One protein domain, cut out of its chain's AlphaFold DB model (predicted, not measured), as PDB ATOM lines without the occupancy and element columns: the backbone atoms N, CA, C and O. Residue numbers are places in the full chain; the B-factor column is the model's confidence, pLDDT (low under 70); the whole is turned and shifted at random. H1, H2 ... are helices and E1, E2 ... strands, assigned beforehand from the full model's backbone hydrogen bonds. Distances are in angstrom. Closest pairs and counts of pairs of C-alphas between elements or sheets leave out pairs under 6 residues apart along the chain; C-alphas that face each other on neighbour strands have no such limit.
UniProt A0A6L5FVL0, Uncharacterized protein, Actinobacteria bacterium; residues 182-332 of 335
ATOM      1  N   ILE A 182     -32.933   6.734  38.216       98.12
ATOM      2  CA  ILE A 182     -34.333   6.975  37.814       98.12
ATOM      3  C   ILE A 182     -34.658   6.294  36.482       98.12
ATOM      4  O   ILE A 182     -35.680   5.619  36.348       98.12
ATOM      5  N   ARG A 183     -33.781   6.430  35.480       97.38
ATOM      6  CA  ARG A 183     -33.987   5.820  34.158       97.38
ATOM      7  C   ARG A 183     -34.010   4.296  34.249       97.38
ATOM      8  O   ARG A 183     -34.797   3.657  33.550       97.38
ATOM      9  N   SER A 184     -33.154   3.719  35.088       96.69
ATOM     10  CA  SER A 184     -33.108   2.278  35.333       96.69
ATOM     11  C   SER A 184     -34.384   1.789  36.022       96.69
ATOM     12  O   SER A 184     -35.001   0.835  35.544       96.69
ATOM     13  N   ALA A 185     -34.843   2.490  37.063       97.12
ATOM     14  CA  ALA A 185     -36.091   2.183  37.756       97.12
ATOM     15  C   ALA A 185     -37.325   2.305  36.844       97.12
ATOM     16  O   ALA A 185     -38.170   1.410  36.832       97.12
ATOM     17  N   LEU A 186     -37.391   3.323  35.976       97.00
ATOM     18  CA  LEU A 186     -38.501   3.504  35.026       97.00
ATOM     19  C   LEU A 186     -38.695   2.313  34.079       97.00
ATOM     20  O   LEU A 186     -39.819   1.998  33.692       97.00
ATOM     21  N   LYS A 187     -37.619   1.604  33.714       95.88
ATOM     22  CA  LYS A 187     -37.720   0.398  32.875       95.88
ATOM     23  C   LYS A 187     -38.449  -0.749  33.584       95.88
ATOM     24  O   LYS A 187     -38.992  -1.619  32.905       95.88
ATOM     25  N   ARG A 188     -38.483  -0.756  34.921       95.31
ATOM     26  CA  ARG A 188     -39.168  -1.769  35.739       95.31
ATOM     27  C   ARG A 188     -40.620  -1.432  36.044       95.31
ATOM     28  O   ARG A 188     -41.328  -2.287  36.547       95.31
ATOM     29  N   THR A 189     -41.115  -0.257  35.657       94.19
ATOM     30  CA  THR A 189     -42.520   0.101  35.898       94.19
ATOM     31  C   THR A 189     -43.478  -0.510  34.869       94.19
ATOM     32  O   THR A 189     -44.607  -0.044  34.749       94.19
ATOM     33  N   HIS A 190     -43.026  -1.446  34.026       92.06
ATOM     34  CA  HIS A 190     -43.820  -2.082  32.959       92.06
ATOM     35  C   HIS A 190     -44.583  -1.086  32.057       92.06
ATOM     36  O   HIS A 190     -45.677  -1.352  31.568       92.06
ATOM     37  N   GLY A 191     -44.008   0.103  31.841       92.25
ATOM     38  CA  GLY A 191     -44.626   1.170  31.050       92.25
ATOM     39  C   GLY A 191     -45.743   1.956  31.748       92.25
ATOM     40  O   GLY A 191     -46.294   2.859  31.117       92.25
ATOM     41  N   LEU A 192     -46.041   1.685  33.025       93.50
ATOM     42  CA  LEU A 192     -47.038   2.410  33.823       93.50
ATOM     43  C   LEU A 192     -46.818   3.929  33.775       93.50
ATOM     44  O   LEU A 192     -47.734   4.688  33.460       93.50
ATOM     45  N   LEU A 193     -45.572   4.364  33.985       96.19
ATOM     46  CA  LEU A 193     -45.180   5.775  33.993       96.19
ATOM     47  C   LEU A 193     -44.824   6.330  32.603       96.19
ATOM     48  O   LEU A 193     -44.345   7.452  32.490       96.19
ATOM     49  N   LYS A 194     -45.086   5.606  31.504       95.75
ATOM     50  CA  LYS A 194     -44.671   6.034  30.149       95.75
ATOM     51  C   LYS A 194     -45.241   7.397  29.730       95.75
ATOM     52  O   LYS A 194     -44.597   8.123  28.978       95.75
ATOM     53  N   LYS A 195     -46.458   7.729  30.174       97.00
ATOM     54  CA  LYS A 195     -47.171   8.985  29.851       97.00
ATOM     55  C   LYS A 195     -47.244   9.966  31.031       97.00
ATOM     56  O   LYS A 195     -47.940  10.974  30.948       97.00
ATOM     57  N   CYS A 196     -46.530   9.660  32.107       97.50
ATOM     58  CA  CYS A 196     -46.302  10.525  33.257       97.50
ATOM     59  C   CYS A 196     -44.896  10.227  33.820       97.50
ATOM     60  O   CYS A 196     -44.777   9.806  34.966       97.50
ATOM     61  N   PRO A 197     -43.819  10.304  33.009       97.38
ATOM     62  CA  PRO A 197     -42.492   9.996  33.519       97.38
ATOM     63  C   PRO A 197     -42.017  11.174  34.378       97.38
ATOM     64  O   PRO A 197     -42.130  12.310  33.909       97.38
ATOM     65  N   PRO A 198     -41.472  10.949  35.582       97.50
ATOM     66  CA  PRO A 198     -40.802  12.001  36.337       97.50
ATOM     67  C   PRO A 198     -39.576  12.531  35.573       97.50
ATOM     68  O   PRO A 198     -39.079  11.899  34.632       97.50
ATOM     69  N   GLY A 199     -39.088  13.710  35.960       97.50
ATOM     70  CA  GLY A 199     -37.786  14.206  35.510       97.50
ATOM     71  C   GLY A 199     -36.651  13.268  35.937       97.50
ATOM     72  O   GLY A 199     -36.764  12.564  36.937       97.50
ATOM     73  N   LEU A 200     -35.550  13.239  35.176       97.00
ATOM     74  CA  LEU A 200     -34.356  12.457  35.552       97.00
ATOM     75  C   LEU A 200     -33.577  13.087  36.716       97.00
ATOM     76  O   LEU A 200     -32.716  12.440  37.289       97.00
ATOM     77  N   ASP A 201     -33.905  14.328  37.051       96.56
ATOM     78  CA  ASP A 201     -33.498  15.080  38.238       96.56
ATOM     79  C   ASP A 201     -34.489  14.916  39.408       96.56
ATOM     80  O   ASP A 201     -34.352  15.575  40.433       96.56
ATOM     81  N   GLY A 202     -35.523  14.084  39.244       96.88
ATOM     82  CA  GLY A 202     -36.598  13.903  40.219       96.88
ATOM     83  C   GLY A 202     -37.755  14.898  40.098       96.88
ATOM     84  O   GLY A 202     -38.788  14.701  40.742       96.88
ATOM     85  N   SER A 203     -37.643  15.921  39.234       97.44
ATOM     86  CA  SER A 203     -38.660  16.972  39.108       97.44
ATOM     87  C   SER A 203     -40.041  16.389  38.798       97.44
ATOM     88  O   SER A 203     -40.169  15.486  37.958       97.44
ATOM     89  N   GLU A 204     -41.077  16.949  39.416       97.50
ATOM     90  CA  GLU A 204     -42.458  16.579  39.124       97.50
ATOM     91  C   GLU A 204     -42.815  16.851  37.655       97.50
ATOM     92  O   GLU A 204     -42.499  17.900  37.088       97.50
ATOM     93  N   ARG A 205     -43.546  15.918  37.039       97.88
ATOM     94  CA  ARG A 205     -44.191  16.117  35.740       97.88
ATOM     95  C   ARG A 205     -45.648  15.693  35.778       97.88
ATOM     96  O   ARG A 205     -45.996  14.639  36.305       97.88
ATOM     97  N   ARG A 206     -46.509  16.498  35.157       98.06
ATOM     98  CA  ARG A 206     -47.928  16.173  34.970       98.06
ATOM     99  C   ARG A 206     -48.119  15.323  33.722       98.06
ATOM    100  O   ARG A 206     -47.475  15.548  32.699       98.06
ATOM    101  N   GLY A 207     -49.032  14.369  33.799       97.31
ATOM    102  CA  GLY A 207     -49.309  13.449  32.711       97.31
ATOM    103  C   GLY A 207     -50.570  12.638  32.944       97.31
ATOM    104  O   GLY A 207     -51.472  13.027  33.689       97.31
ATOM    105  N   VAL A 208     -50.641  11.496  32.266       96.69
ATOM    106  CA  VAL A 208     -51.763  10.569  32.404       96.69
ATOM    107  C   VAL A 208     -51.290   9.135  32.559       96.69
ATOM    108  O   VAL A 208     -50.344   8.713  31.897       96.69
ATOM    109  N   ILE A 209     -52.006   8.355  33.361       94.69
ATOM    110  CA  ILE A 209     -51.841   6.905  33.453       94.69
ATOM    111  C   ILE A 209     -53.023   6.240  32.748       94.69
ATOM    112  O   ILE A 209     -54.172   6.660  32.876       94.69
ATOM    113  N   ASN A 210     -52.722   5.240  31.922       92.06
ATOM    114  CA  ASN A 210     -53.710   4.500  31.144       92.06
ATOM    115  C   ASN A 210     -53.592   3.013  31.448       92.06
ATOM    116  O   ASN A 210     -52.478   2.502  31.546       92.06
ATOM    117  N   ILE A 211     -54.725   2.317  31.458       88.00
ATOM    118  CA  ILE A 211     -54.744   0.856  31.430       88.00
ATOM    119  C   ILE A 211     -54.603   0.414  29.965       88.00
ATOM    120  O   ILE A 211     -55.449   0.769  29.131       88.00
ATOM    121  N   PRO A 212     -53.556  -0.346  29.602       85.25
ATOM    122  CA  PRO A 212     -53.399  -0.879  28.256       85.25
ATOM    123  C   PRO A 212     -54.640  -1.670  27.813       85.25
ATOM    124  O   PRO A 212     -55.152  -2.515  28.540       85.25
ATOM    125  N   GLY A 213     -55.150  -1.383  26.612       84.44
ATOM    126  CA  GLY A 213     -56.298  -2.090  26.027       84.44
ATOM    127  C   GLY A 213     -57.685  -1.677  26.548       84.44
ATOM    128  O   GLY A 213     -58.692  -2.048  25.939       84.44
ATOM    129  N   ALA A 214     -57.784  -0.862  27.602       84.44
ATOM    130  CA  ALA A 214     -59.068  -0.484  28.192       84.44
ATOM    131  C   ALA A 214     -59.657   0.795  27.561       84.44
ATOM    132  O   ALA A 214     -59.527   1.894  28.088       84.44
ATOM    133  N   LYS A 215     -60.367   0.666  26.430       79.38
ATOM    134  CA  LYS A 215     -60.950   1.819  25.701       79.38
ATOM    135  C   LYS A 215     -62.043   2.592  26.458       79.38
ATOM    136  O   LYS A 215     -62.327   3.728  26.107       79.38
ATOM    137  N   LYS A 216     -62.706   1.958  27.432       82.00
ATOM    138  CA  LYS A 216     -63.858   2.523  28.166       82.00
ATOM    139  C   LYS A 216     -63.500   3.053  29.556       82.00
ATOM    140  O   LYS A 216     -64.401   3.410  30.307       82.00
ATOM    141  N   VAL A 217     -62.219   3.048  29.913       81.44
ATOM    142  CA  VAL A 217     -61.760   3.520  31.218       81.44
ATOM    143  C   VAL A 217     -61.076   4.862  31.009       81.44
ATOM    144  O   VAL A 217     -60.183   4.938  30.159       81.44
ATOM    145  N   PRO A 218     -61.505   5.926  31.706       85.50
ATOM    146  CA  PRO A 218     -60.865   7.222  31.569       85.50
ATOM    147  C   PRO A 218     -59.397   7.136  31.995       85.50
ATOM    148  O   PRO A 218     -59.034   6.394  32.907       85.50
ATOM    149  N   SER A 219     -58.543   7.905  31.325       91.00
ATOM    150  CA  SER A 219     -57.164   8.081  31.765       91.00
ATOM    151  C   SER A 219     -57.142   8.795  33.115       91.00
ATOM    152  O   SER A 219     -57.841   9.792  33.300       91.00
ATOM    153  N   MET A 220     -56.288   8.347  34.029       92.50
ATOM    154  CA  MET A 220     -56.075   9.033  35.299       92.50
ATOM    155  C   MET A 220     -55.097  10.190  35.091       92.50
ATOM    156  O   MET A 220     -53.964   9.961  34.666       92.50
ATOM    157  N   ARG A 221     -55.518  11.428  35.367       95.69
ATOM    158  CA  ARG A 221     -54.619  12.593  35.364       95.69
ATOM    159  C   ARG A 221     -53.796  12.580  36.641       95.69
ATOM    160  O   ARG A 221     -54.365  12.665  37.721       95.69
ATOM    161  N   ALA A 222     -52.481  12.517  36.507       96.88
ATOM    162  CA  ALA A 222     -51.583  12.418  37.644       96.88
ATOM    163  C   ALA A 222     -50.407  13.377  37.498       96.88
ATOM    164  O   ALA A 222     -50.069  13.821  36.396       96.88
ATOM    165  N   ARG A 223     -49.779  13.684  38.623       97.50
ATOM    166  CA  ARG A 223     -48.420  14.204  38.660       97.50
ATOM    167  C   ARG A 223     -47.507  13.117  39.205       97.50
ATOM    168  O   ARG A 223     -47.892  12.388  40.118       97.50
ATOM    169  N   CYS A 224     -46.346  12.986  38.588       98.06
ATOM    170  CA  CYS A 224     -45.388  11.943  38.884       98.06
ATOM    171  C   CYS A 224     -44.037  12.586  39.169       98.06
ATOM    172  O   CYS A 224     -43.536  13.365  38.356       98.06
ATOM    173  N   SER A 225     -43.457  12.262  40.314       98.00
ATOM    174  CA  SER A 225     -42.136  12.716  40.744       98.00
ATOM    175  C   SER A 225     -41.273  11.514  41.119       98.00
ATOM    176  O   SER A 225     -41.759  10.379  41.191       98.00
ATOM    177  N   ALA A 226     -39.977  11.755  41.291       98.25
ATOM    178  CA  ALA A 226     -39.070  10.754  41.822       98.25
ATOM    179  C   ALA A 226     -38.158  11.376  42.877       98.25
ATOM    180  O   ALA A 226     -37.723  12.514  42.719       98.25
ATOM    181  N   SER A 227     -37.824  10.617  43.911       97.38
ATOM    182  CA  SER A 227     -36.718  10.928  44.811       97.38
ATOM    183  C   SER A 227     -35.657   9.836  44.711       97.38
ATOM    184  O   SER A 227     -35.948   8.679  44.387       97.38
ATOM    185  N   VAL A 228     -34.400  10.229  44.914       97.38
ATOM    186  CA  VAL A 228     -33.246   9.330  44.874       97.38
ATOM    187  C   VAL A 228     -32.462   9.514  46.158       97.38
ATOM    188  O   VAL A 228     -32.008  10.617  46.455       97.38
ATOM    189  N   THR A 229     -32.281   8.423  46.892       96.38
ATOM    190  CA  THR A 229     -31.343   8.361  48.011       96.38
ATOM    191  C   THR A 229     -30.132   7.557  47.571       96.38
ATOM    192  O   THR A 229     -30.247   6.365  47.279       96.38
ATOM    193  N   GLU A 230     -28.978   8.212  47.493       95.62
ATOM    194  CA  GLU A 230     -27.729   7.587  47.062       95.62
ATOM    195  C   GLU A 230     -26.975   6.974  48.242       95.62
ATOM    196  O   GLU A 230     -26.845   7.575  49.310       95.62
ATOM    197  N   TYR A 231     -26.438   5.777  48.020       95.12
ATOM    198  CA  TYR A 231     -25.552   5.078  48.937       95.12
ATOM    199  C   TYR A 231     -24.300   4.604  48.185       95.12
ATOM    200  O   TYR A 231     -24.312   4.492  46.956       95.12
ATOM    201  N   PRO A 232     -23.203   4.276  48.888       94.12
ATOM    202  CA  PRO A 232     -22.058   3.639  48.247       94.12
ATOM    203  C   PRO A 232     -22.473   2.347  47.517       94.12
ATOM    204  O   PRO A 232     -22.873   1.374  48.152       94.12
ATOM    205  N   GLY A 233     -22.394   2.362  46.181       95.12
ATOM    206  CA  GLY A 233     -22.638   1.223  45.280       95.12
ATOM    207  C   GLY A 233     -24.096   0.963  44.858       95.12
ATOM    208  O   GLY A 233     -24.336   0.140  43.974       95.12
ATOM    209  N   PHE A 234     -25.086   1.670  45.414       97.19
ATOM    210  CA  PHE A 234     -26.484   1.566  44.973       97.19
ATOM    211  C   PHE A 234     -27.283   2.847  45.247       97.19
ATOM    212  O   PHE A 234     -26.871   3.708  46.016       97.19
ATOM    213  N   ALA A 235     -28.464   2.960  44.647       97.38
ATOM    214  CA  ALA A 235     -29.419   4.026  44.929       97.38
ATOM    215  C   ALA A 235     -30.802   3.447  45.233       97.38
ATOM    216  O   ALA A 235     -31.200   2.431  44.659       97.38
ATOM    217  N   VAL A 236     -31.553   4.111  46.106       96.94
ATOM    218  CA  VAL A 236     -32.980   3.850  46.307       96.94
ATOM    219  C   VAL A 236     -33.757   4.897  45.526       96.94
ATOM    220  O   VAL A 236     -33.629   6.088  45.794       96.94
ATOM    221  N   VAL A 237     -34.541   4.451  44.548       97.94
ATOM    222  CA  VAL A 237     -35.424   5.303  43.751       97.94
ATOM    223  C   VAL A 237     -36.848   5.097  44.211       97.94
ATOM    224  O   VAL A 237     -37.354   3.974  44.213       97.94
ATOM    225  N   GLU A 238     -37.512   6.189  44.534       97.62
ATOM    226  CA  GLU A 238     -38.908   6.206  44.921       97.62
ATOM    227  C   GLU A 238     -39.698   7.028  43.908       97.62
ATOM    228  O   GLU A 238     -39.393   8.192  43.671       97.62
ATOM    229  N   PHE A 239     -40.707   6.417  43.289       97.62
ATOM    230  CA  PHE A 239     -41.676   7.123  42.463       97.62
ATOM    231  C   PHE A 239     -42.903   7.470  43.281       97.62
ATOM    232  O   PHE A 239     -43.484   6.590  43.915       97.62
ATOM    233  N   THR A 240     -43.347   8.716  43.161       97.00
ATOM    234  CA  THR A 240     -44.589   9.190  43.766       97.00
ATOM    235  C   THR A 240     -45.563   9.579  42.668       97.00
ATOM    236  O   THR A 240     -45.212  10.296  41.731       97.00
ATOM    237  N   ILE A 241     -46.793   9.082  42.771       96.56
ATOM    238  CA  ILE A 241     -47.897   9.343  41.848       96.56
ATOM    239  C   ILE A 241     -49.022   9.970  42.661       96.56
ATOM    240  O   ILE A 241     -49.525   9.337  43.585       96.56
ATOM    241  N   VAL A 242     -49.453  11.178  42.296       96.06
ATOM    242  CA  VAL A 242     -50.612  11.831  42.922       96.06
ATOM    243  C   VAL A 242     -51.666  12.162  41.872       96.06
ATOM    244  O   VAL A 242     -51.358  12.734  40.824       96.06
ATOM    245  N   SER A 243     -52.912  11.795  42.157       94.38
ATOM    246  CA  SER A 243     -54.096  12.062  41.344       94.38
ATOM    247  C   SER A 243     -55.188  12.714  42.209       94.38
ATOM    248  O   SER A 243     -55.474  12.196  43.285       94.38
ATOM    249  N   PRO A 244     -55.838  13.795  41.745       94.19
ATOM    250  CA  PRO A 244     -55.595  14.469  40.473       94.19
ATOM    251  C   PRO A 244     -54.256  15.224  40.457       94.19
ATOM    252  O   PRO A 244     -53.655  15.516  41.491       94.19
ATOM    253  N   SER A 245     -53.764  15.545  39.258       95.38
ATOM    254  CA  SER A 245     -52.454  16.190  39.056       95.38
ATOM    255  C   SER A 245     -52.300  17.571  39.710       95.38
ATOM    256  O   SER A 245     -51.194  18.096  39.785       95.38
ATOM    257  N   ASP A 246     -53.399  18.191  40.125       94.62
ATOM    258  CA  ASP A 246     -53.493  19.505  40.762       94.62
ATOM    259  C   ASP A 246     -53.908  19.435  42.240       94.62
ATOM    260  O   ASP A 246     -54.136  20.476  42.850       94.62
ATOM    261  N   ALA A 247     -53.969  18.236  42.834       93.31
ATOM    262  CA  ALA A 247     -54.238  18.086  44.261       93.31
ATOM    263  C   ALA A 247     -53.206  18.849  45.129       93.31
ATOM    264  O   ALA A 247     -52.096  19.127  44.668       93.31
ATOM    265  N   PRO A 248     -53.493  19.148  46.401       93.31
ATOM    266  CA  PRO A 248     -52.484  19.662  47.324       93.31
ATOM    267  C   PRO A 248     -51.279  18.722  47.464       93.31
ATOM    268  O   PRO A 248     -51.364  17.531  47.145       93.31
ATOM    269  N   GLU A 249     -50.151  19.260  47.923       89.19
ATOM    270  CA  GLU A 249     -48.994  18.453  48.308       89.19
ATOM    271  C   GLU A 249     -49.385  17.474  49.421       89.19
ATOM    272  O   GLU A 249     -50.159  17.808  50.320       89.19
ATOM    273  N   PHE A 250     -48.910  16.239  49.303       90.06
ATOM    274  CA  PHE A 250     -49.256  15.159  50.212       90.06
ATOM    275  C   PHE A 250     -48.086  14.190  50.289       90.06
ATOM    276  O   PHE A 250     -47.648  13.659  49.265       90.06
ATOM    277  N   GLU A 251     -47.606  13.955  51.503       88.56
ATOM    278  CA  GLU A 251     -46.546  12.995  51.776       88.56
ATOM    279  C   GLU A 251     -47.161  11.689  52.271       88.56
ATOM    280  O   GLU A 251     -47.929  11.657  53.235       88.56
ATOM    281  N   LEU A 252     -46.826  10.591  51.595       87.19
ATOM    282  CA  LEU A 252     -47.213   9.261  52.045       87.19
ATOM    283  C   LEU A 252     -46.302   8.837  53.197       87.19
ATOM    284  O   LEU A 252     -45.079   8.826  53.022       87.19
ATOM    285  N   PRO A 253     -46.856   8.429  54.351       83.25
ATOM    286  CA  PRO A 253     -46.035   7.858  55.403       83.25
ATOM    287  C   PRO A 253     -45.380   6.574  54.901       83.25
ATOM    288  O   PRO A 253     -45.937   5.841  54.078       83.25
ATOM    289  N   ARG A 254     -44.191   6.267  55.430       75.31
ATOM    290  CA  ARG A 254     -43.456   5.075  54.999       75.31
ATOM    291  C   ARG A 254     -44.178   3.772  55.316       75.31
ATOM    292  O   ARG A 254     -44.051   2.823  54.555       75.31
ATOM    293  N   PHE A 255     -44.950   3.750  56.388       76.00
ATOM    294  CA  PHE A 255     -45.828   2.646  56.725       76.00
ATOM    295  C   PHE A 255     -47.231   3.220  56.886       76.00
ATOM    296  O   PHE A 255     -47.447   4.124  57.692       76.00
ATOM    297  N   ILE A 256     -48.177   2.736  56.081       75.06
ATOM    298  CA  ILE A 256     -49.579   3.153  56.161       75.06
ATOM    299  C   ILE A 256     -50.281   2.189  57.116       75.06
ATOM    300  O   ILE A 256     -50.884   1.210  56.691       75.06
ATOM    301  N   THR A 257     -50.149   2.446  58.415       72.19
ATOM    302  CA  THR A 257     -50.877   1.713  59.468       72.19
ATOM    303  C   THR A 257     -52.254   2.324  59.717       72.19
ATOM    304  O   THR A 257     -53.225   1.636  60.020       72.19
ATOM    305  N   VAL A 258     -52.349   3.640  59.530       78.69
ATOM    306  CA  VAL A 258     -53.580   4.421  59.565       78.69
ATOM    307  C   VAL A 258     -53.621   5.266  58.304       78.69
ATOM    308  O   VAL A 258     -52.625   5.892  57.936       78.69
ATOM    309  N   ILE A 259     -54.772   5.289  57.633       84.19
ATOM    310  CA  ILE A 259     -54.949   6.127  56.450       84.19
ATOM    311  C   ILE A 259     -54.849   7.595  56.890       84.19
ATOM    312  O   ILE A 259     -55.664   8.023  57.716       84.19
ATOM    313  N   PRO A 260     -53.881   8.377  56.376       85.38
ATOM    314  CA  PRO A 260     -53.776   9.784  56.724       85.38
ATOM    315  C   PRO A 260     -55.021  10.535  56.242       85.38
ATOM    316  O   PRO A 260     -55.629  10.130  55.246       85.38
ATOM    317  N   PRO A 261     -55.383  11.661  56.877       87.75
ATOM    318  CA  PRO A 261     -56.388  12.560  56.329       87.75
ATOM    319  C   PRO A 261     -56.018  12.955  54.895       87.75
ATOM    320  O   PRO A 261     -54.979  13.571  54.661       87.75
ATOM    321  N   LEU A 262     -56.855  12.566  53.934       89.31
ATOM    322  CA  LEU A 262     -56.635  12.879  52.526       89.31
ATOM    323  C   LEU A 262     -57.136  14.298  52.230       89.31
ATOM    324  O   LEU A 262     -58.142  14.722  52.805       89.31
ATOM    325  N   PRO A 263     -56.444  15.057  51.368       88.69
ATOM    326  CA  PRO A 263     -56.821  16.430  51.086       88.69
ATOM    327  C   PRO A 263     -58.107  16.501  50.252       88.69
ATOM    328  O   PRO A 263     -58.235  15.840  49.223       88.69
ATOM    329  N   GLY A 264     -59.021  17.385  50.659       84.62
ATOM    330  CA  GLY A 264     -60.267  17.662  49.939       84.62
ATOM    331  C   GLY A 264     -61.379  16.636  50.187       84.62
ATOM    332  O   GLY A 264     -61.285  15.780  51.061       84.62
ATOM    333  N   THR A 265     -62.468  16.771  49.430       78.69
ATOM    334  CA  THR A 265     -63.646  15.881  49.476       78.69
ATOM    335  C   THR A 265     -63.879  15.132  48.168       78.69
ATOM    336  O   THR A 265     -64.829  14.359  48.079       78.69
ATOM    337  N   ASP A 266     -63.041  15.375  47.162       85.38
ATOM    338  CA  ASP A 266     -63.128  14.750  45.845       85.38
ATOM    339  C   ASP A 266     -62.239  13.499  45.784       85.38
ATOM    340  O   ASP A 266     -61.517  13.163  46.733       85.38
ATOM    341  N   SER A 267     -62.277  12.794  44.655       87.94
ATOM    342  CA  SER A 267     -61.456  11.605  44.444       87.94
ATOM    343  C   SER A 267     -59.969  11.961  44.512       87.94
ATOM    344  O   SER A 267     -59.491  12.809  43.760       87.94
ATOM    345  N   PHE A 268     -59.236  11.279  45.384       92.31
ATOM    346  CA  PHE A 268     -57.815  11.492  45.626       92.31
ATOM    347  C   PHE A 268     -57.092  10.152  45.661       92.31
ATOM    348  O   PHE A 268     -57.596   9.177  46.215       92.31
ATOM    349  N   GLN A 269     -55.889  10.101  45.112       93.06
ATOM    350  CA  GLN A 269     -55.002   8.962  45.253       93.06
ATOM    351  C   GLN A 269     -53.559   9.439  45.319       93.06
ATOM    352  O   GLN A 269     -53.119  10.226  44.484       93.06
ATOM    353  N   ALA A 270     -52.817   8.904  46.279       95.00
ATOM    354  CA  ALA A 270     -51.373   9.023  46.341       95.00
ATOM    355  C   ALA A 270     -50.783   7.618  46.432       95.00
ATOM    356  O   ALA A 270     -51.207   6.820  47.269       95.00
ATOM    357  N   VAL A 271     -49.809   7.319  45.576       94.44
ATOM    358  CA  VAL A 271     -49.112   6.030  45.553       94.44
ATOM    359  C   VAL A 271     -47.613   6.251  45.492       94.44
ATOM    360  O   VAL A 271     -47.136   7.161  44.816       94.44
ATOM    361  N   ARG A 272     -46.883   5.376  46.170       94.69
ATOM    362  CA  ARG A 272     -45.435   5.301  46.187       94.69
ATOM    363  C   ARG A 272     -44.964   3.959  45.636       94.69
ATOM    364  O   ARG A 272     -45.585   2.941  45.912       94.69
ATOM    365  N   TRP A 273     -43.859   3.940  44.900       95.00
ATOM    366  CA  TRP A 273     -43.232   2.714  44.397       95.00
ATOM    367  C   TRP A 273     -41.717   2.789  44.552       95.00
ATOM    368  O   TRP A 273     -41.114   3.731  44.040       95.00
ATOM    369  N   ARG A 274     -41.091   1.825  45.236       95.12
ATOM    370  CA  ARG A 274     -39.670   1.926  45.600       95.12
ATOM    371  C   ARG A 274     -38.835   0.810  44.998       95.12
ATOM    372  O   ARG A 274     -39.204  -0.367  45.017       95.12
ATOM    373  N   PHE A 275     -37.662   1.190  44.516       96.19
ATOM    374  CA  PHE A 275     -36.703   0.317  43.863       96.19
ATOM    375  C   PHE A 275     -35.313   0.533  44.439       96.19
ATOM    376  O   PHE A 275     -34.878   1.665  44.618       96.19
ATOM    377  N   VAL A 276     -34.580  -0.554  44.632       96.81
ATOM    378  CA  VAL A 276     -33.125  -0.521  44.745       96.81
ATOM    379  C   VAL A 276     -32.540  -0.673  43.350       96.81
ATOM    380  O   VAL A 276     -32.920  -1.569  42.591       96.81
ATOM    381  N   VAL A 277     -31.602   0.207  43.025       97.44
ATOM    382  CA  VAL A 277     -30.875   0.256  41.763       97.44
ATOM    383  C   VAL A 277     -29.387   0.075  42.058       97.44
ATOM    384  O   VAL A 277     -28.760   0.951  42.647       97.44
ATOM    385  N   SER A 278     -28.825  -1.057  41.647       96.25
ATOM    386  CA  SER A 278     -27.411  -1.419  41.809       96.25
ATOM    387  C   SER A 278     -26.795  -1.806  40.460       96.25
ATOM    388  O   SER A 278     -27.481  -1.847  39.434       96.25
ATOM    389  N   SER A 279     -25.497  -2.127  40.446       95.00
ATOM    390  CA  SER A 279     -24.839  -2.657  39.243       95.00
ATOM    391  C   SER A 279     -25.427  -3.999  38.773       95.00
ATOM    392  O   SER A 279     -25.477  -4.262  37.571       95.00
ATOM    393  N   SER A 280     -25.938  -4.822  39.696       94.06
ATOM    394  CA  SER A 280     -26.567  -6.114  39.394       94.06
ATOM    395  C   SER A 280     -28.006  -6.007  38.888       94.06
ATOM    396  O   SER A 280     -28.559  -6.983  38.377       94.06
ATOM    397  N   GLY A 281     -28.615  -4.821  38.963       95.25
ATOM    398  CA  GLY A 281     -29.889  -4.526  38.319       95.25
ATOM    399  C   GLY A 281     -30.823  -3.688  39.180       95.25
ATOM    400  O   GLY A 281     -30.412  -2.927  40.050       95.25
ATOM    401  N   VAL A 282     -32.118  -3.815  38.898       95.62
ATOM    402  CA  VAL A 282     -33.167  -3.076  39.602       95.62
ATOM    403  C   VAL A 282     -34.122  -4.053  40.263       95.62
ATOM    404  O   VAL A 282     -34.778  -4.848  39.580       95.62
ATOM    405  N   LYS A 283     -34.226  -3.959  41.587       94.75
ATOM    406  CA  LYS A 283     -35.116  -4.777  42.411       94.75
ATOM    407  C   LYS A 283     -36.172  -3.878  43.039       94.75
ATOM    408  O   LYS A 283     -35.849  -2.865  43.646       94.75
ATOM    409  N   GLU A 284     -37.436  -4.243  42.883       93.00
ATOM    410  CA  GLU A 284     -38.523  -3.615  43.636       93.00
ATOM    411  C   GLU A 284     -38.363  -3.977  45.113       93.00
ATOM    412  O   GLU A 284     -38.272  -5.165  45.424       93.00
ATOM    413  N   VAL A 285     -38.297  -2.976  45.995       90.56
ATOM    414  CA  VAL A 285     -38.155  -3.174  47.451       90.56
ATOM    415  C   VAL A 285     -39.457  -2.992  48.211       90.56
ATOM    416  O   VAL A 285     -39.696  -3.677  49.200       90.56
ATOM    417  N   GLU A 286     -40.327  -2.140  47.683       86.69
ATOM    418  CA  GLU A 286     -41.701  -1.964  48.124       86.69
ATOM    419  C   GLU A 286     -42.536  -1.798  46.859       86.69
ATOM    420  O   GLU A 286     -42.263  -0.894  46.065       86.69
ATOM    421  N   GLY A 287     -43.516  -2.683  46.654       84.62
ATOM    422  CA  GLY A 287     -44.472  -2.544  45.560       84.62
ATOM    423  C   GLY A 287     -45.274  -1.251  45.670       84.62
ATOM    424  O   GLY A 287     -45.133  -0.501  46.634       84.62
ATOM    425  N   LEU A 288     -46.133  -0.983  44.684       86.69
ATOM    426  CA  LEU A 288     -47.007   0.192  44.729       86.69
ATOM    427  C   LEU A 288     -47.796   0.216  46.035       86.69
ATOM    428  O   LEU A 288     -48.640  -0.636  46.248       86.69
ATOM    429  N   ASN A 289     -47.546   1.178  46.903       87.88
ATOM    430  CA  ASN A 289     -48.231   1.298  48.176       87.88
ATOM    431  C   ASN A 289     -48.853   2.681  48.252       87.88
ATOM    432  O   ASN A 289     -48.195   3.681  47.963       87.88
ATOM    433  N   GLY A 290     -50.133   2.752  48.582       90.00
ATOM    434  CA  GLY A 290     -50.847   4.005  48.455       90.00
ATOM    435  C   GLY A 290     -52.119   4.078  49.263       90.00
ATOM    436  O   GLY A 290     -52.593   3.101  49.842       90.00
ATOM    437  N   VAL A 291     -52.668   5.283  49.261       90.44
ATOM    438  CA  VAL A 291     -53.952   5.635  49.854       90.44
ATOM    439  C   VAL A 291     -54.836   6.219  48.776       90.44
ATOM    440  O   VAL A 291     -54.364   6.859  47.832       90.44
ATOM    441  N   HIS A 292     -56.133   6.007  48.912       89.81
ATOM    442  CA  HIS A 292     -57.102   6.588  48.008       89.81
ATOM    443  C   HIS A 292     -58.404   6.902  48.727       89.81
ATOM    444  O   HIS A 292     -58.778   6.246  49.697       89.81
ATOM    445  N   HIS A 293     -59.108   7.884  48.191       89.12
ATOM    446  CA  HIS A 293     -60.504   8.161  48.448       89.12
ATOM    447  C   HIS A 293     -61.202   8.303  47.096       89.12
ATOM    448  O   HIS A 293     -60.667   8.917  46.173       89.12
ATOM    449  N   THR A 294     -62.389   7.723  46.968       84.62
ATOM    450  CA  THR A 294     -63.246   7.929  45.797       84.62
ATOM    451  C   THR A 294     -64.537   8.612  46.220       84.62
ATOM    452  O   THR A 294     -65.145   8.216  47.217       84.62
ATOM    453  N   SER A 295     -64.946   9.615  45.444       78.06
ATOM    454  CA  SER A 295     -66.183  10.387  45.613       78.06
ATOM    455  C   SER A 295     -67.440   9.484  45.636       78.06
ATOM    456  O   SER A 295     -67.401   8.354  45.133       78.06
ATOM    457  N   PRO A 296     -68.554   9.935  46.252       70.81
ATOM    458  CA  PRO A 296     -69.521   9.053  46.912       70.81
ATOM    459  C   PRO A 296     -70.346   8.108  46.006       70.81
ATOM    460  O   PRO A 296     -70.459   8.304  44.793       70.81
ATOM    461  N   PRO A 297     -70.956   7.065  46.616       66.94
ATOM    462  CA  PRO A 297     -71.790   6.053  45.950       66.94
ATOM    463  C   PRO A 297     -73.086   6.642  45.341       66.94
ATOM    464  O   PRO A 297     -73.449   7.769  45.670       66.94
ATOM    465  N   PRO A 298     -73.854   5.881  44.520       55.06
ATOM    466  CA  PRO A 298     -73.804   4.429  44.355       55.06
ATOM    467  C   PRO A 298     -73.726   4.010  42.883       55.06
ATOM    468  O   PRO A 298     -74.688   3.491  42.318       55.06
ATOM    469  N   LEU A 299     -72.569   4.176  42.248       67.12
ATOM    470  CA  LEU A 299     -72.318   3.531  40.960       67.12
ATOM    471  C   LEU A 299     -71.340   2.374  41.157       67.12
ATOM    472  O   LEU A 299     -70.308   2.502  41.812       67.12
ATOM    473  N   ARG A 300     -71.688   1.203  40.612       71.62
ATOM    474  CA  ARG A 300     -70.710   0.129  40.427       71.62
ATOM    475  C   ARG A 300     -69.780   0.570  39.308       71.62
ATOM    476  O   ARG A 300     -70.232   0.719  38.173       71.62
ATOM    477  N   ALA A 301     -68.503   0.738  39.613       72.50
ATOM    478  CA  ALA A 301     -67.483   1.013  38.614       72.50
ATOM    479  C   ALA A 301     -66.584  -0.211  38.434       72.50
ATOM    480  O   ALA A 301     -66.432  -1.051  39.322       72.50
ATOM    481  N   SER A 302     -65.998  -0.326  37.242       78.50
ATOM    482  CA  SER A 302     -64.812  -1.170  37.108       78.50
ATOM    483  C   SER A 302     -63.655  -0.418  37.748       78.50
ATOM    484  O   SER A 302     -63.414   0.735  37.382       78.50
ATOM    485  N   VAL A 303     -62.990  -1.069  38.692       79.94
ATOM    486  CA  VAL A 303     -61.718  -0.620  39.246       79.94
ATOM    487  C   VAL A 303     -60.637  -1.498  38.652       79.94
ATOM    488  O   VAL A 303     -60.832  -2.697  38.448       79.94
ATOM    489  N   PHE A 304     -59.541  -0.863  38.273       83.62
ATOM    490  CA  PHE A 304     -58.358  -1.550  37.802       83.62
ATOM    491  C   PHE A 304     -57.244  -1.272  38.783       83.62
ATOM    492  O   PHE A 304     -56.988  -0.107  39.084       83.62
ATOM    493  N   GLU A 305     -56.617  -2.345  39.236       84.81
ATOM    494  CA  GLU A 305     -55.529  -2.336  40.200       84.81
ATOM    495  C   GLU A 305     -54.256  -2.786  39.498       84.81
ATOM    496  O   GLU A 305     -54.298  -3.682  38.652       84.81
ATOM    497  N   PHE A 306     -53.132  -2.143  39.801       83.94
ATOM    498  CA  PHE A 306     -51.837  -2.545  39.269       83.94
ATOM    499  C   PHE A 306     -50.993  -3.180  40.371       83.94
ATOM    500  O   PHE A 306     -50.449  -2.474  41.216       83.94
ATOM    501  N   PHE A 307     -50.832  -4.497  40.316       80.38
ATOM    502  CA  PHE A 307     -50.034  -5.271  41.262       80.38
ATOM    503  C   PHE A 307     -49.182  -6.294  40.509       80.38
ATOM    504  O   PHE A 307     -49.578  -6.772  39.449       80.38
ATOM    505  N   ASP A 308     -47.988  -6.584  41.029       78.81
ATOM    506  CA  ASP A 308     -47.048  -7.564  40.461       78.81
ATOM    507  C   ASP A 308     -46.789  -7.382  38.947       78.81
ATOM    508  O   ASP A 308     -46.763  -8.316  38.148       78.81
ATOM    509  N   GLY A 309     -46.660  -6.121  38.517       83.38
ATOM    510  CA  GLY A 309     -46.383  -5.778  37.121       83.38
ATOM    511  C   GLY A 309     -47.569  -5.928  36.156       83.38
ATOM    512  O   GLY A 309     -47.388  -5.727  34.950       83.38
ATOM    513  N   ALA A 310     -48.771  -6.248  36.648       87.94
ATOM    514  CA  ALA A 310     -49.954  -6.513  35.837       87.94
ATOM    515  C   ALA A 310     -51.187  -5.712  36.286       87.94
ATOM    516  O   ALA A 310     -51.324  -5.302  37.435       87.94
ATOM    517  N   TRP A 311     -52.109  -5.493  35.344       88.75
ATOM    518  CA  TRP A 311     -53.414  -4.899  35.632       88.75
ATOM    519  C   TRP A 311     -54.439  -5.983  35.950       88.75
ATOM    520  O   TRP A 311     -54.703  -6.860  35.125       88.75
ATOM    521  N   HIS A 312     -55.087  -5.851  37.098       87.00
ATOM    522  CA  HIS A 312     -56.195  -6.678  37.545       87.00
ATOM    523  C   HIS A 312     -57.485  -5.870  37.471       87.00
ATOM    524  O   HIS A 312     -57.501  -4.671  37.738       87.00
ATOM    525  N   ARG A 313     -58.575  -6.511  37.047       85.62
ATOM    526  CA  ARG A 313     -59.884  -5.864  36.954       85.62
ATOM    527  C   ARG A 313     -60.787  -6.384  38.050       85.62
ATOM    528  O   ARG A 313     -61.136  -7.561  38.049       85.62
ATOM    529  N   GLU A 314     -61.298  -5.462  38.845       81.69
ATOM    530  CA  GLU A 314     -62.273  -5.736  39.884       81.69
ATOM    531  C   GLU A 314     -63.583  -4.977  39.648       81.69
ATOM    532  O   GLU A 314     -63.682  -4.018  38.868       81.69
ATOM    533  N   ARG A 315     -64.646  -5.445  40.305       77.75
ATOM    534  CA  ARG A 315     -65.928  -4.740  40.370       77.75
ATOM    535  C   ARG A 315     -66.147  -4.304  41.806       77.75
ATOM    536  O   ARG A 315     -66.466  -5.136  42.646       77.75
ATOM    537  N   THR A 316     -66.070  -3.004  42.048       75.56
ATOM    538  CA  THR A 316     -66.330  -2.422  43.367       75.56
ATOM    539  C   THR A 316     -67.384  -1.316  43.280       75.56
ATOM    540  O   THR A 316     -67.861  -0.950  42.198       75.56
ATOM    541  N   ARG A 317     -67.828  -0.833  44.438       79.12
ATOM    542  CA  ARG A 317     -68.706   0.335  44.546       79.12
ATOM    543  C   ARG A 317     -67.827   1.583  44.628       79.12
ATOM    544  O   ARG A 317     -66.828   1.563  45.333       79.12
ATOM    545  N   CYS A 318     -68.201   2.643  43.914       79.81
ATOM    546  CA  CYS A 318     -67.626   3.965  44.160       79.81
ATOM    547  C   CYS A 318     -67.970   4.427  45.575       79.81
ATOM    548  O   CYS A 318     -69.035   4.068  46.090       79.81
ATOM    549  N   GLY A 319     -67.107   5.249  46.158       79.38
ATOM    550  CA  GLY A 319     -67.281   5.749  47.508       79.38
ATOM    551  C   GLY A 319     -66.500   4.930  48.518       79.38
ATOM    552  O   GLY A 319     -66.754   3.739  48.696       79.38
ATOM    553  N   GLY A 320     -65.585   5.594  49.210       85.06
ATOM    554  CA  GLY A 320     -64.818   5.000  50.295       85.06
ATOM    555  C   GLY A 320     -63.365   5.430  50.278       85.06
ATOM    556  O   GLY A 320     -62.884   6.023  49.311       85.06
ATOM    557  N   THR A 321     -62.691   5.098  51.369       86.31
ATOM    558  CA  THR A 321     -61.276   5.364  51.588       86.31
ATOM    559  C   THR A 321     -60.579   4.036  51.838       86.31
ATOM    560  O   THR A 321     -61.100   3.202  52.581       86.31
ATOM    561  N   GLY A 322     -59.418   3.829  51.226       85.06
ATOM    562  CA  GLY A 322     -58.655   2.599  51.380       85.06
ATOM    563  C   GLY A 322     -57.154   2.818  51.254       85.06
ATOM    564  O   GLY A 322     -56.688   3.855  50.775       85.06
ATOM    565  N   SER A 323     -56.399   1.814  51.678       86.12
ATOM    566  CA  SER A 323     -54.946   1.752  51.555       86.12
ATOM    567  C   SER A 323     -54.487   0.323  51.318       86.12
ATOM    568  O   SER A 323     -55.180  -0.618  51.703       86.12
ATOM    569  N   GLY A 324     -53.308   0.157  50.725       77.38
ATOM    570  CA  GLY A 324     -52.679  -1.155  50.634       77.38
ATOM    571  C   GLY A 324     -51.567  -1.264  49.590       77.38
ATOM    572  O   GLY A 324     -51.400  -0.371  48.750       77.38
ATOM    573  N   PRO A 325     -50.819  -2.381  49.634       74.69
ATOM    574  CA  PRO A 325     -49.816  -2.743  48.648       74.69
ATOM    575  C   PRO A 325     -50.484  -3.224  47.354       74.69
ATOM    576  O   PRO A 325     -51.533  -3.858  47.372       74.69
ATOM    577  N   GLY A 326     -49.847  -2.952  46.222       67.75
ATOM    578  CA  GLY A 326     -50.372  -3.208  44.886       67.75
ATOM    579  C   GLY A 326     -51.479  -2.276  44.412       67.75
ATOM    580  O   GLY A 326     -52.128  -2.585  43.417       67.75
ATOM    581  N   ILE A 327     -51.745  -1.167  45.103       70.69
ATOM    582  CA  ILE A 327     -52.957  -0.389  44.831       70.69
ATOM    583  C   ILE A 327     -52.622   0.904  44.088       70.69
ATOM    584  O   ILE A 327     -52.282   1.929  44.674       70.69
ATOM    585  N   LEU A 328     -52.816   0.866  42.772       81.25
ATOM    586  CA  LEU A 328     -53.096   2.041  41.949       81.25
ATOM    587  C   LEU A 328     -54.475   1.848  41.326       81.25
ATOM    588  O   LEU A 328     -54.668   0.881  40.598       81.25
ATOM    589  N   ILE A 329     -55.412   2.757  41.593       81.69
ATOM    590  CA  ILE A 329     -56.823   2.582  41.245       81.69
ATOM    591  C   ILE A 329     -57.171   3.545  40.132       81.69
ATOM    592  O   ILE A 329     -57.221   4.757  40.315       81.69
ATOM    593  N   ILE A 330     -57.502   2.983  38.977       80.44
ATOM    594  CA  ILE A 330     -58.153   3.742  37.917       80.44
ATOM    595  C   ILE A 330     -59.602   3.288  37.869       80.44
ATOM    596  O   ILE A 330     -59.913   2.158  37.481       80.44
ATOM    597  N   SER A 331     -60.491   4.172  38.310       76.69
ATOM    598  CA  SER A 331     -61.920   3.911  38.376       76.69
ATOM    599  C   SER A 331     -62.668   4.700  37.303       76.69
ATOM    600  O   SER A 331     -62.252   5.768  36.858       76.69
ATOM    601  N   ALA A 332     -63.812   4.162  36.887       73.50
ATOM    602  CA  ALA A 332     -64.814   4.918  36.137       73.50
ATOM    603  C   ALA A 332     -65.778   5.676  37.073       73.50
ATOM    604  O   ALA A 332     -66.889   6.009  36.659       73.50
TER     605      ALA A 332
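AT A GLANCE: This is residues 182 to 332 of the 335 residues of an uncharacterized protein of Actinobacteria bacterium (UniProt A0A6L5FVL0). A long, twisted sheet of six strands makes the main slab of this domain, and a small sheet of three strands covers part of one face of it, as a sandwich whose two sheets are only partly face to face. The short helix H1 packs on the large sheet away from the small one, toward the other end of the longest axis, while the long link of residues 244 to 267 loops out on the side of the large sheet away from the small sheet. The printed part has 151 residues with one named helix and nine named strands, in the order H1 E1 E2 E3 E4 E5 E6 E7 E8 E9, and its class is mostly strand. The large sheet has the order E1 E2 E3 E4 E5 E8 and the small one E7 E6 E9, both antiparallel throughout. The whole is compact, with a radius of gyration of the C-alphas of 15.1 A, yet elongated in outline, spanning 52 by 34 by 25 A.

IN THESE COORDINATES: Find C-alpha 182 at (-34.333, 6.975, 37.814), where H1 begins; it runs to residue 186, 6.1 A from first to last C-alpha. After 18 residues with no named element comes E1, residues 205 to 209, 12.2 A long. E2, residues 220 to 231, covers 33.7 A and ends at C-alpha 231, (-25.552, 5.078, 48.937). E3, residues 234 to 243, runs back over 29.8 A. Beyond the next long link, E4 takes residues 268 to 278, 33.3 A, and E5 residues 281 to 294, 36.4 A; E5 is the longest strand, with 14 residues. E6 spans residues 300 to 307, 21.4 A, E7 residues 310 to 317, 21.8 A, and E8 residues 320 to 325, 17.0 A. Last comes E9, residues 329 to 331, 6.0 A, which ends at C-alpha 331, (-61.920, 3.911, 38.376).

HOW THE PARTS SIT: Start with the large sheet, where E1 to E5 form a meander, each strand the antiparallel neighbour of the one before. Look for N 207 and O 222, 2.8 A apart, between E1 and E2, and for N 227 and O 238, 2.9 A, in the hairpin of E2 and E3. E3 and E4, also a hairpin, have N 239 and O 273 at 2.8 A, and E4 and E5 have N 272 and O 289 at 2.8 A. E8 is the edge strand beside E5, with N 292 and O 322 at 2.9 A; E1 is the other edge strand. H1 is on this sheet at a height of 7.5 A, only just over E4, on which 3 of its C-alphas fall, with 2 on E3; the closest C-alphas of H1 and E4 are those of Ala 185 and Phe 275, 6.4 A apart. The O i to N i+4 pair of H1 is within hydrogen-bond range. In the small sheet, the hairpin of E6 and E7 has N 305 and O 312 at 2.9 A, and E6 and E9 have N 304 and O 330 at 3.1 A. The facing parts of the two sheets are 10.3 A apart centre to centre, and their best planes 27 degrees apart. Between E5 and E6 the closest C-alphas are those of Leu 288 and Phe 307, 7.1 A apart. E1 and E9 are only just apart, their closest C-alphas 8.4 A from each other.

THE WHOLE: The two C-alphas farthest apart are those of Pro 232 and Pro 298, 51.9 A. The printed part has no cut. The links H1 to E1 and E3 to E4 are long, E1 to E2 is short, and the other links are tight. The mean pLDDT of the printed part is 88.8; look for values under 70 at residues 297 to 299 and at residue 326.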